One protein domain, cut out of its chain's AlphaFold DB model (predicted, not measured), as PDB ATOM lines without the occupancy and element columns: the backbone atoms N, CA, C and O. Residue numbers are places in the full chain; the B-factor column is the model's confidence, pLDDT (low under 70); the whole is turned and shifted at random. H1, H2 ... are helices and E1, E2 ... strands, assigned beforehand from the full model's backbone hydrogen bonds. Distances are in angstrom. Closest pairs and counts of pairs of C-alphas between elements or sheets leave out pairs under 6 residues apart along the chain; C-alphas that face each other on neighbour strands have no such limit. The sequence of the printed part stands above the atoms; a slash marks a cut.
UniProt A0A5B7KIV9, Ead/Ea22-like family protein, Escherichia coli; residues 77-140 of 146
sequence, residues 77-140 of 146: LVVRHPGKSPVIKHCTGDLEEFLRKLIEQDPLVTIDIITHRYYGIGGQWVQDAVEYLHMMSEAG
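What this domain is: This is residues 77 to 140 of the 146 residues of the protein "Ead/Ea22-like family protein" of Escherichia coli (UniProt A0A5B7KIV9). A small antiparallel sheet of three strands, E2, E1 and E3, stands in the middle between two helices: H2 lies along one face, and H1, on the other side, only grazes the sheet. A long loop, residues 115 to 128, leads from E3 to H2. The 64 printed residues hold two named helices and three named strands in the order E1, E2, H1, E3, H2; the class is mixed, helices and strands. The whole is only just compact, close to loose, with a radius of gyration of the C-alphas of 12.6 A and spans of 32 by 27 by 16 A.

Where its parts are: E1 is residues 77 to 80, 9.5 A long, with C-alpha 77 at (13.335, 24.491, -13.619). E2 is residues 87 to 90, 10.1 A. H1 is residues 95 to 105, 15.7 A. E3 is residues 110 to 114, 12.8 A. H2 is residues 129 to 138, 14.4 A, with C-alpha 138 at (29.300, 19.990, -23.937).

How they stand to each other: E1 is the inner strand. E1 and E2 form a hairpin, with N 77 and O 89 at 2.8 A. E1 and E3 are antiparallel at 159 degrees, with N 80 and O 110 at 2.8 A. E2, H1 and E3 make a split strand-helix-strand unit, two strands running the same way with E1 between them, and its crossover is right-handed. H1 only grazes the sheet with residues 99 to 103. H2 is on the sheet at a height of 10.8 A, over E1 and along the strands, at 23 degrees on the local plane. The closest C-alphas of E2 and H2, Ile 88 and Ala 129, are 7.4 A apart. H1 and H2 are apart. In both helices every O i to N i+4 pair is within hydrogen-bond range.

The domain as a whole: The two farthest C-alphas, Glu 97 and Glu 138, are 33.2 A apart. The printed part has no cut. The link from E3 to H2 is long. Residues 92 to 98, of which 95 to 98 belong to H1, stand free. The pLDDT is under 70 at residue 92, residues 115 to 125 and residue 127.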
ATOM      1  N   LEU A  77      13.977  25.769 -13.370       84.88
ATOM      2  CA  LEU A  77      13.335  24.491 -13.619       84.88
ATOM      3  C   LEU A  77      13.825  23.928 -14.942       84.88
ATOM      4  O   LEU A  77      13.806  24.629 -15.949       84.88
ATOM      5  N   VAL A  78      14.188  22.649 -14.973       85.94
ATOM      6  CA  VAL A  78      14.361  21.919 -16.234       85.94
ATOM      7  C   VAL A  78      13.066  21.170 -16.513       85.94
ATOM      8  O   VAL A  78      12.761  20.172 -15.864       85.94
ATOM      9  N   VAL A  79      12.296  21.658 -17.483       87.94
ATOM     10  CA  VAL A  79      11.002  21.086 -17.874       87.94
ATOM     11  C   VAL A  79      11.194  20.181 -19.084       87.94
ATOM     12  O   VAL A  79      11.739  20.601 -20.110       87.94
ATOM     13  N   ARG A  80      10.737  18.930 -18.988       89.56
ATOM     14  CA  ARG A  80      10.869  17.925 -20.049       89.56
ATOM     15  C   ARG A  80       9.493  17.419 -20.455       89.56
ATOM     16  O   ARG A  80       8.776  16.808 -19.670       89.56
ATOM     17  N   HIS A  81       9.167  17.640 -21.721       88.50
ATOM     18  CA  HIS A  81       7.973  17.093 -22.353       88.50
ATOM     19  C   HIS A  81       8.346  15.875 -23.210       88.50
ATOM     20  O   HIS A  81       9.361  15.933 -23.921       88.50
ATOM     21  N   PRO A  82       7.543  14.799 -23.216       87.19
ATOM     22  CA  PRO A  82       7.794  13.633 -24.059       87.19
ATOM     23  C   PRO A  82       7.991  14.010 -25.536       87.19
ATOM     24  O   PRO A  82       7.189  14.730 -26.131       87.19
ATOM     25  N   GLY A  83       9.087  13.536 -26.138       85.81
ATOM     26  CA  GLY A  83       9.407  13.780 -27.550       85.81
ATOM     27  C   GLY A  83       9.886  15.200 -27.891       85.81
ATOM     28  O   GLY A  83      10.085  15.493 -29.070       85.81
ATOM     29  N   LYS A  84      10.095  16.080 -26.901       86.31
ATOM     30  CA  LYS A  84      10.614  17.443 -27.101       86.31
ATOM     31  C   LYS A  84      11.960  17.632 -26.400       86.31
ATOM     32  O   LYS A  84      12.302  16.916 -25.463       86.31
ATOM     33  N   SER A  85      12.727  18.622 -26.854       80.25
ATOM     34  CA  SER A  85      13.925  19.063 -26.133       80.25
ATOM     35  C   SER A  85      13.536  19.688 -24.787       80.25
ATOM     36  O   SER A  85      12.569  20.454 -24.762       80.25
ATOM     37  N   PRO A  86      14.275  19.402 -23.698       83.88
ATOM     38  CA  PRO A  86      14.122  20.097 -22.427       83.88
ATOM     39  C   PRO A  86      14.236  21.616 -22.570       83.88
ATOM     40  O   PRO A  86      14.990  22.109 -23.417       83.88
ATOM     41  N   VAL A  87      13.507  22.336 -21.720       83.62
ATOM     42  CA  VAL A  87      13.498  23.803 -21.651       83.62
ATOM     43  C   VAL A  87      13.814  24.232 -20.225       83.62
ATOM     44  O   VAL A  87      13.299  23.629 -19.281       83.62
ATOM     45  N   ILE A  88      14.653  25.254 -20.071       83.25
ATOM     46  CA  ILE A  88      14.908  25.869 -18.766       83.25
ATOM     47  C   ILE A  88      13.912  26.988 -18.533       83.25
ATOM     48  O   ILE A  88      13.737  27.812 -19.420       83.25
ATOM     49  N   LYS A  89      13.278  27.014 -17.360       82.12
ATOM     50  CA  LYS A  89      12.325  28.053 -16.979       82.12
ATOM     51  C   LYS A  89      12.701  28.748 -15.682       82.12
ATOM     52  O   LYS A  89      13.006  28.075 -14.699       82.12
ATOM     53  N   HIS A  90      12.582  30.073 -15.659       77.94
ATOM     54  CA  HIS A  90      12.650  30.855 -14.422       77.94
ATOM     55  C   HIS A  90      11.240  31.125 -13.890       77.94
ATOM     56  O   HIS A  90      10.397  31.707 -14.576       77.94
ATOM     57  N   CYS A  91      10.963  30.704 -12.655       72.19
ATOM     58  CA  CYS A  91       9.682  30.996 -12.020       72.19
ATOM     59  C   CYS A  91       9.643  32.450 -11.558       72.19
ATOM     60  O   CYS A  91      10.419  32.867 -10.705       72.19
ATOM     61  N   THR A  92       8.697  33.209 -12.102       65.62
ATOM     62  CA  THR A  92       8.332  34.531 -11.592       65.62
ATOM     63  C   THR A  92       6.980  34.409 -10.888       65.62
ATOM     64  O   THR A  92       5.997  33.991 -11.496       65.62
ATOM     65  N   GLY A  93       6.926  34.726  -9.591       75.19
ATOM     66  CA  GLY A  93       5.713  34.577  -8.772       75.19
ATOM     67  C   GLY A  93       5.624  33.242  -8.025       75.19
ATOM     68  O   GLY A  93       6.643  32.680  -7.633       75.19
ATOM     69  N   ASP A  94       4.400  32.765  -7.780       83.81
ATOM     70  CA  ASP A  94       4.152  31.560  -6.980       83.81
ATOM     71  C   ASP A  94       4.568  30.274  -7.720       83.81
ATOM     72  O   ASP A  94       4.042  29.941  -8.787       83.81
ATOM     73  N   LEU A  95       5.527  29.543  -7.142       83.31
ATOM     74  CA  LEU A  95       6.070  28.311  -7.720       83.31
ATOM     75  C   LEU A  95       5.003  27.213  -7.813       83.31
ATOM     76  O   LEU A  95       4.977  26.462  -8.786       83.31
ATOM     77  N   GLU A  96       4.116  27.109  -6.825       86.88
ATOM     78  CA  GLU A  96       3.125  26.036  -6.777       86.88
ATOM     79  C   GLU A  96       2.086  26.180  -7.897       86.88
ATOM     80  O   GLU A  96       1.825  25.220  -8.627       86.88
ATOM     81  N   GLU A  97       1.538  27.381  -8.092       88.38
ATOM     82  CA  GLU A  97       0.605  27.675  -9.180       88.38
ATOM     83  C   GLU A  97       1.249  27.438 -10.554       88.38
ATOM     84  O   GLU A  97       0.617  26.895 -11.466       88.38
ATOM     85  N   PHE A  98       2.528  27.792 -10.699       87.12
ATOM     86  CA  PHE A  98       3.277  27.547 -11.924       87.12
ATOM     87  C   PHE A  98       3.427  26.046 -12.228       87.12
ATOM     88  O   PHE A  98       3.138  25.606 -13.345       87.12
ATOM     89  N   LEU A  99       3.822  25.247 -11.232       88.88
ATOM     90  CA  LEU A  99       3.955  23.794 -11.373       88.88
ATOM     91  C   LEU A  99       2.607  23.133 -11.684       88.88
ATOM     92  O   LEU A  99       2.542  22.256 -12.548       88.88
ATOM     93  N   ARG A 100       1.521  23.588 -11.046       90.69
ATOM     94  CA  ARG A 100       0.158  23.109 -11.329       90.69
ATOM     95  C   ARG A 100      -0.220  23.326 -12.790       90.69
ATOM     96  O   ARG A 100      -0.620  22.373 -13.452       90.69
ATOM     97  N   LYS A 101      -0.007  24.535 -13.325       89.81
ATOM     98  CA  LYS A 101      -0.298  24.853 -14.735       89.81
ATOM     99  C   LYS A 101       0.491  23.977 -15.712       89.81
ATOM    100  O   LYS A 101      -0.062  23.570 -16.730       89.81
ATOM    101  N   LEU A 102       1.758  23.670 -15.421       88.81
ATOM    102  CA  LEU A 102       2.569  22.785 -16.269       88.81
ATOM    103  C   LEU A 102       2.037  21.347 -16.287       88.81
ATOM    104  O   LEU A 102       1.922  20.754 -17.359       88.81
ATOM    105  N   ILE A 103       1.694  20.805 -15.118       90.12
ATOM    106  CA  ILE A 103       1.190  19.430 -14.982       90.12
ATOM    107  C   ILE A 103      -0.215  19.296 -15.588       90.12
ATOM    108  O   ILE A 103      -0.525  18.280 -16.206       90.12
ATOM    109  N   GLU A 104      -1.065  20.319 -15.459       92.81
ATOM    110  CA  GLU A 104      -2.388  20.345 -16.097       92.81
ATOM    111  C   GLU A 104      -2.300  20.347 -17.630       92.81
ATOM    112  O   GLU A 104      -3.126  19.721 -18.294       92.81
ATOM    113  N   GLN A 105      -1.304  21.034 -18.201       90.00
ATOM    114  CA  GLN A 105      -1.092  21.082 -19.651       90.00
ATOM    115  C   GLN A 105      -0.526  19.776 -20.217       90.00
ATOM    116  O   GLN A 105      -0.885  19.384 -21.328       90.00
ATOM    117  N   ASP A 106       0.372  19.119 -19.483       90.06
ATOM    118  CA  ASP A 106       0.968  17.845 -19.873       90.06
ATOM    119  C   ASP A 106       1.136  16.938 -18.643       90.06
ATOM    120  O   ASP A 106       2.119  17.069 -17.911       90.06
ATOM    121  N   PRO A 107       0.218  15.978 -18.425       90.06
ATOM    122  CA  PRO A 107       0.274  15.079 -17.273       90.06
ATOM    123  C   PRO A 107       1.517  14.181 -17.217       90.06
ATOM    124  O   PRO A 107       1.773  13.568 -16.182       90.06
ATOM    125  N   LEU A 108       2.265  14.054 -18.320       90.75
ATOM    126  CA  LEU A 108       3.495  13.261 -18.396       90.75
ATOM    127  C   LEU A 108       4.762  14.126 -18.327       90.75
ATOM    128  O   LEU A 108       5.862  13.604 -18.527       90.75
ATOM    129  N   VAL A 109       4.631  15.430 -18.061       91.31
ATOM    130  CA  VAL A 109       5.773  16.334 -17.896       91.31
ATOM    131  C   VAL A 109       6.639  15.900 -16.715       91.31
ATOM    132  O   VAL A 109       6.136  15.557 -15.644       91.31
ATOM    133  N   THR A 110       7.959  15.948 -16.888       90.00
ATOM    134  CA  THR A 110       8.904  15.824 -15.773       90.00
ATOM    135  C   THR A 110       9.603  17.153 -15.538       90.00
ATOM    136  O   THR A 110       9.924  17.884 -16.479       90.00
ATOM    137  N   ILE A 111       9.780  17.497 -14.265       88.25
ATOM    138  CA  ILE A 111      10.306  18.792 -13.837       88.25
ATOM    139  C   ILE A 111      11.404  18.529 -12.817       88.25
ATOM    140  O   ILE A 111      11.145  17.952 -11.763       88.25
ATOM    141  N   ASP A 112      12.615  18.974 -13.128       84.56
ATOM    142  CA  ASP A 112      13.709  19.011 -12.167       84.56
ATOM    143  C   ASP A 112      13.833  20.425 -11.612       84.56
ATOM    144  O   ASP A 112      13.969  21.391 -12.369       84.56
ATOM    145  N   ILE A 113      13.769  20.539 -10.288       80.44
ATOM    146  CA  ILE A 113      13.936  21.805  -9.584       80.44
ATOM    147  C   ILE A 113      15.409  21.961  -9.234       80.44
ATOM    148  O   ILE A 113      15.928  21.221  -8.397       80.44
ATOM    149  N   ILE A 114      16.075  22.922  -9.869       77.12
ATOM    150  CA  ILE A 114      17.499  23.157  -9.666       77.12
ATOM    151  C   ILE A 114      17.665  24.333  -8.718       77.12
ATOM    152  O   ILE A 114      17.332  25.470  -9.046       77.12
ATOM    153  N   THR A 115      18.170  24.040  -7.525       68.81
ATOM    154  CA  THR A 115      18.582  25.036  -6.533       68.81
ATOM    155  C   THR A 115      20.090  24.960  -6.351       68.81
ATOM    156  O   THR A 115      20.652  23.861  -6.390       68.81
ATOM    157  N   HIS A 116      20.738  26.094  -6.094       60.59
ATOM    158  CA  HIS A 116      22.179  26.195  -5.860       60.59
ATOM    159  C   HIS A 116      22.645  25.256  -4.758       60.59
ATOM    160  O   HIS A 116      22.482  25.530  -3.566       60.59
ATOM    161  N   ARG A 117      23.215  24.125  -5.185       56.25
ATOM    162  CA  ARG A 117      24.177  23.336  -4.416       56.25
ATOM    163  C   ARG A 117      24.852  22.264  -5.264       56.25
ATOM    164  O   ARG A 117      26.067  22.205  -5.264       56.25
ATOM    165  N   TYR A 118      24.118  21.452  -6.023       53.56
ATOM    166  CA  TYR A 118      24.709  20.359  -6.812       53.56
ATOM    167  C   TYR A 118      23.726  19.878  -7.884       53.56
ATOM    168  O   TYR A 118      22.747  19.225  -7.532       53.56
ATOM    169  N   TYR A 119      23.960  20.167  -9.171       59.16
ATOM    170  CA  TYR A 119      23.169  19.534 -10.250       59.16
ATOM    171  C   TYR A 119      23.829  19.507 -11.638       59.16
ATOM    172  O   TYR A 119      23.211  19.071 -12.608       59.16
ATOM    173  N   GLY A 120      25.085  19.937 -11.761       58.12
ATOM    174  CA  GLY A 120      25.860  19.748 -12.983       58.12
ATOM    175  C   GLY A 120      26.095  18.272 -13.300       58.12
ATOM    176  O   GLY A 120      25.731  17.370 -12.538       58.12
ATOM    177  N   ILE A 121      26.748  18.000 -14.425       58.22
ATOM    178  CA  ILE A 121      27.044  16.626 -14.847       58.22
ATOM    179  C   ILE A 121      27.910  15.941 -13.787       58.22
ATOM    180  O   ILE A 121      28.957  16.448 -13.398       58.22
ATOM    181  N   GLY A 122      27.453  14.788 -13.290       61.16
ATOM    182  CA  GLY A 122      28.141  14.068 -12.214       61.16
ATOM    183  C   GLY A 122      28.033  14.728 -10.834       61.16
ATOM    184  O   GLY A 122      28.827  14.401  -9.959       61.16
ATOM    185  N   GLY A 123      27.075  15.640 -10.630       63.09
ATOM    186  CA  GLY A 123      26.898  16.346  -9.361       63.09
ATOM    187  C   GLY A 123      27.923  17.459  -9.166       63.09
ATOM    188  O   GLY A 123      28.465  17.605  -8.078       63.09
ATOM    189  N   GLN A 124      28.233  18.219 -10.216       66.38
ATOM    190  CA  GLN A 124      29.076  19.413 -10.114       66.38
ATOM    191  C   GLN A 124      28.273  20.631  -9.633       66.38
ATOM    192  O   GLN A 124      27.045  20.693  -9.786       66.38
ATOM    193  N   TRP A 125      28.980  21.587  -9.028       67.56
ATOM    194  CA  TRP A 125      28.431  22.902  -8.703       67.56
ATOM    195  C   TRP A 125      28.133  23.672  -9.984       67.56
ATOM    196  O   TRP A 125      28.880  23.561 -10.951       67.56
ATOM    197  N   VAL A 126      27.042  24.432  -9.963       72.00
ATOM    198  CA  VAL A 126      26.647  25.305 -11.066       72.00
ATOM    199  C   VAL A 126      26.235  26.649 -10.496       72.00
ATOM    200  O   VAL A 126      25.475  26.692  -9.528       72.00
ATOM    201  N   GLN A 127      26.772  27.713 -11.076       68.62
ATOM    202  CA  GLN A 127      26.586  29.101 -10.688       68.62
ATOM    203  C   GLN A 127      25.258  29.662 -11.168       68.62
ATOM    204  O   GLN A 127      24.688  30.468 -10.453       68.62
ATOM    205  N   ASP A 128      24.744  29.252 -12.328       72.50
ATOM    206  CA  ASP A 128      23.457  29.719 -12.857       72.50
ATOM    207  C   ASP A 128      22.900  28.777 -13.950       72.50
ATOM    208  O   ASP A 128      23.471  27.731 -14.285       72.50
ATOM    209  N   ALA A 129      21.749  29.142 -14.523       75.75
ATOM    210  CA  ALA A 129      21.147  28.422 -15.645       75.75
ATOM    211  C   ALA A 129      22.037  28.405 -16.903       75.75
ATOM    212  O   ALA A 129      21.976  27.453 -17.686       75.75
ATOM    213  N   VAL A 130      22.861  29.435 -17.114       77.31
ATOM    214  CA  VAL A 130      23.730  29.582 -18.289       77.31
ATOM    215  C   VAL A 130      24.893  28.595 -18.219       77.31
ATOM    216  O   VAL A 130      25.145  27.880 -19.192       77.31
ATOM    217  N   GLU A 131      25.559  28.482 -17.072       79.12
ATOM    218  CA  GLU A 131      26.623  27.501 -16.852       79.12
ATOM    219  C   GLU A 131      26.073  26.069 -16.948       79.12
ATOM    220  O   GLU A 131      26.691  25.200 -17.571       79.12
ATOM    221  N   TYR A 132      24.857  25.830 -16.445       80.69
ATOM    222  CA  TYR A 132      24.187  24.537 -16.608       80.69
ATOM    223  C   TYR A 132      23.974  24.184 -18.087       80.69
ATOM    224  O   TYR A 132      24.277  23.064 -18.512       80.69
ATOM    225  N   LEU A 133      23.474  25.134 -18.887       78.12
ATOM    226  CA  LEU A 133      23.283  24.951 -20.329       78.12
ATOM    227  C   LEU A 133      24.597  24.646 -21.041       78.12
ATOM    228  O   LEU A 133      24.625  23.762 -21.901       78.12
ATOM    229  N   HIS A 134      25.671  25.349 -20.677       81.25
ATOM    230  CA  HIS A 134      26.988  25.139 -21.261       81.25
ATOM    231  C   HIS A 134      27.468  23.702 -21.032       81.25
ATOM    232  O   HIS A 134      27.745  22.989 -21.997       81.25
ATOM    233  N   MET A 135      27.453  23.231 -19.782       81.50
ATOM    234  CA  MET A 135      27.861  21.860 -19.451       81.50
ATOM    235  C   MET A 135      27.008  20.803 -20.163       81.50
ATOM    236  O   MET A 135      27.523  19.812 -20.679       81.50
ATOM    237  N   MET A 136      25.687  20.997 -20.211       80.12
ATOM    238  CA  MET A 136      24.782  20.050 -20.869       80.12
ATOM    239  C   MET A 136      25.013  20.006 -22.384       80.12
ATOM    240  O   MET A 136      24.995  18.923 -22.976       80.12
ATOM    241  N   SER A 137      25.297  21.156 -23.001       79.75
ATOM    242  CA  SER A 137      25.678  21.240 -24.411       79.75
ATOM    243  C   SER A 137      27.003  20.525 -24.686       79.75
ATOM    244  O   SER A 137      27.093  19.780 -25.662       79.75
ATOM    245  N   GLU A 138      28.012  20.696 -23.827       82.81
ATOM    246  CA  GLU A 138      29.300  19.990 -23.937       82.81
ATOM    247  C   GLU A 138      29.142  18.466 -23.855       82.81
ATOM    248  O   GLU A 138      29.836  17.729 -24.554       82.81
ATOM    249  N   ALA A 139      28.173  17.979 -23.078       80.69
ATOM    250  CA  ALA A 139      27.833  16.558 -23.012       80.69
ATOM    251  C   ALA A 139      26.875  16.070 -24.112       80.69
ATOM    252  O   ALA A 139      26.413  14.928 -24.073       80.69
ATOM    253  N   GLY A 140      26.560  16.912 -25.100       78.25
ATOM    254  CA  GLY A 140      25.711  16.549 -26.236       78.25
ATOM    255  C   GLY A 140      24.215  16.468 -25.916       78.25
ATOM    256  O   GLY A 140      23.442  15.941 -26.723       78.25
TER     257      GLY A 140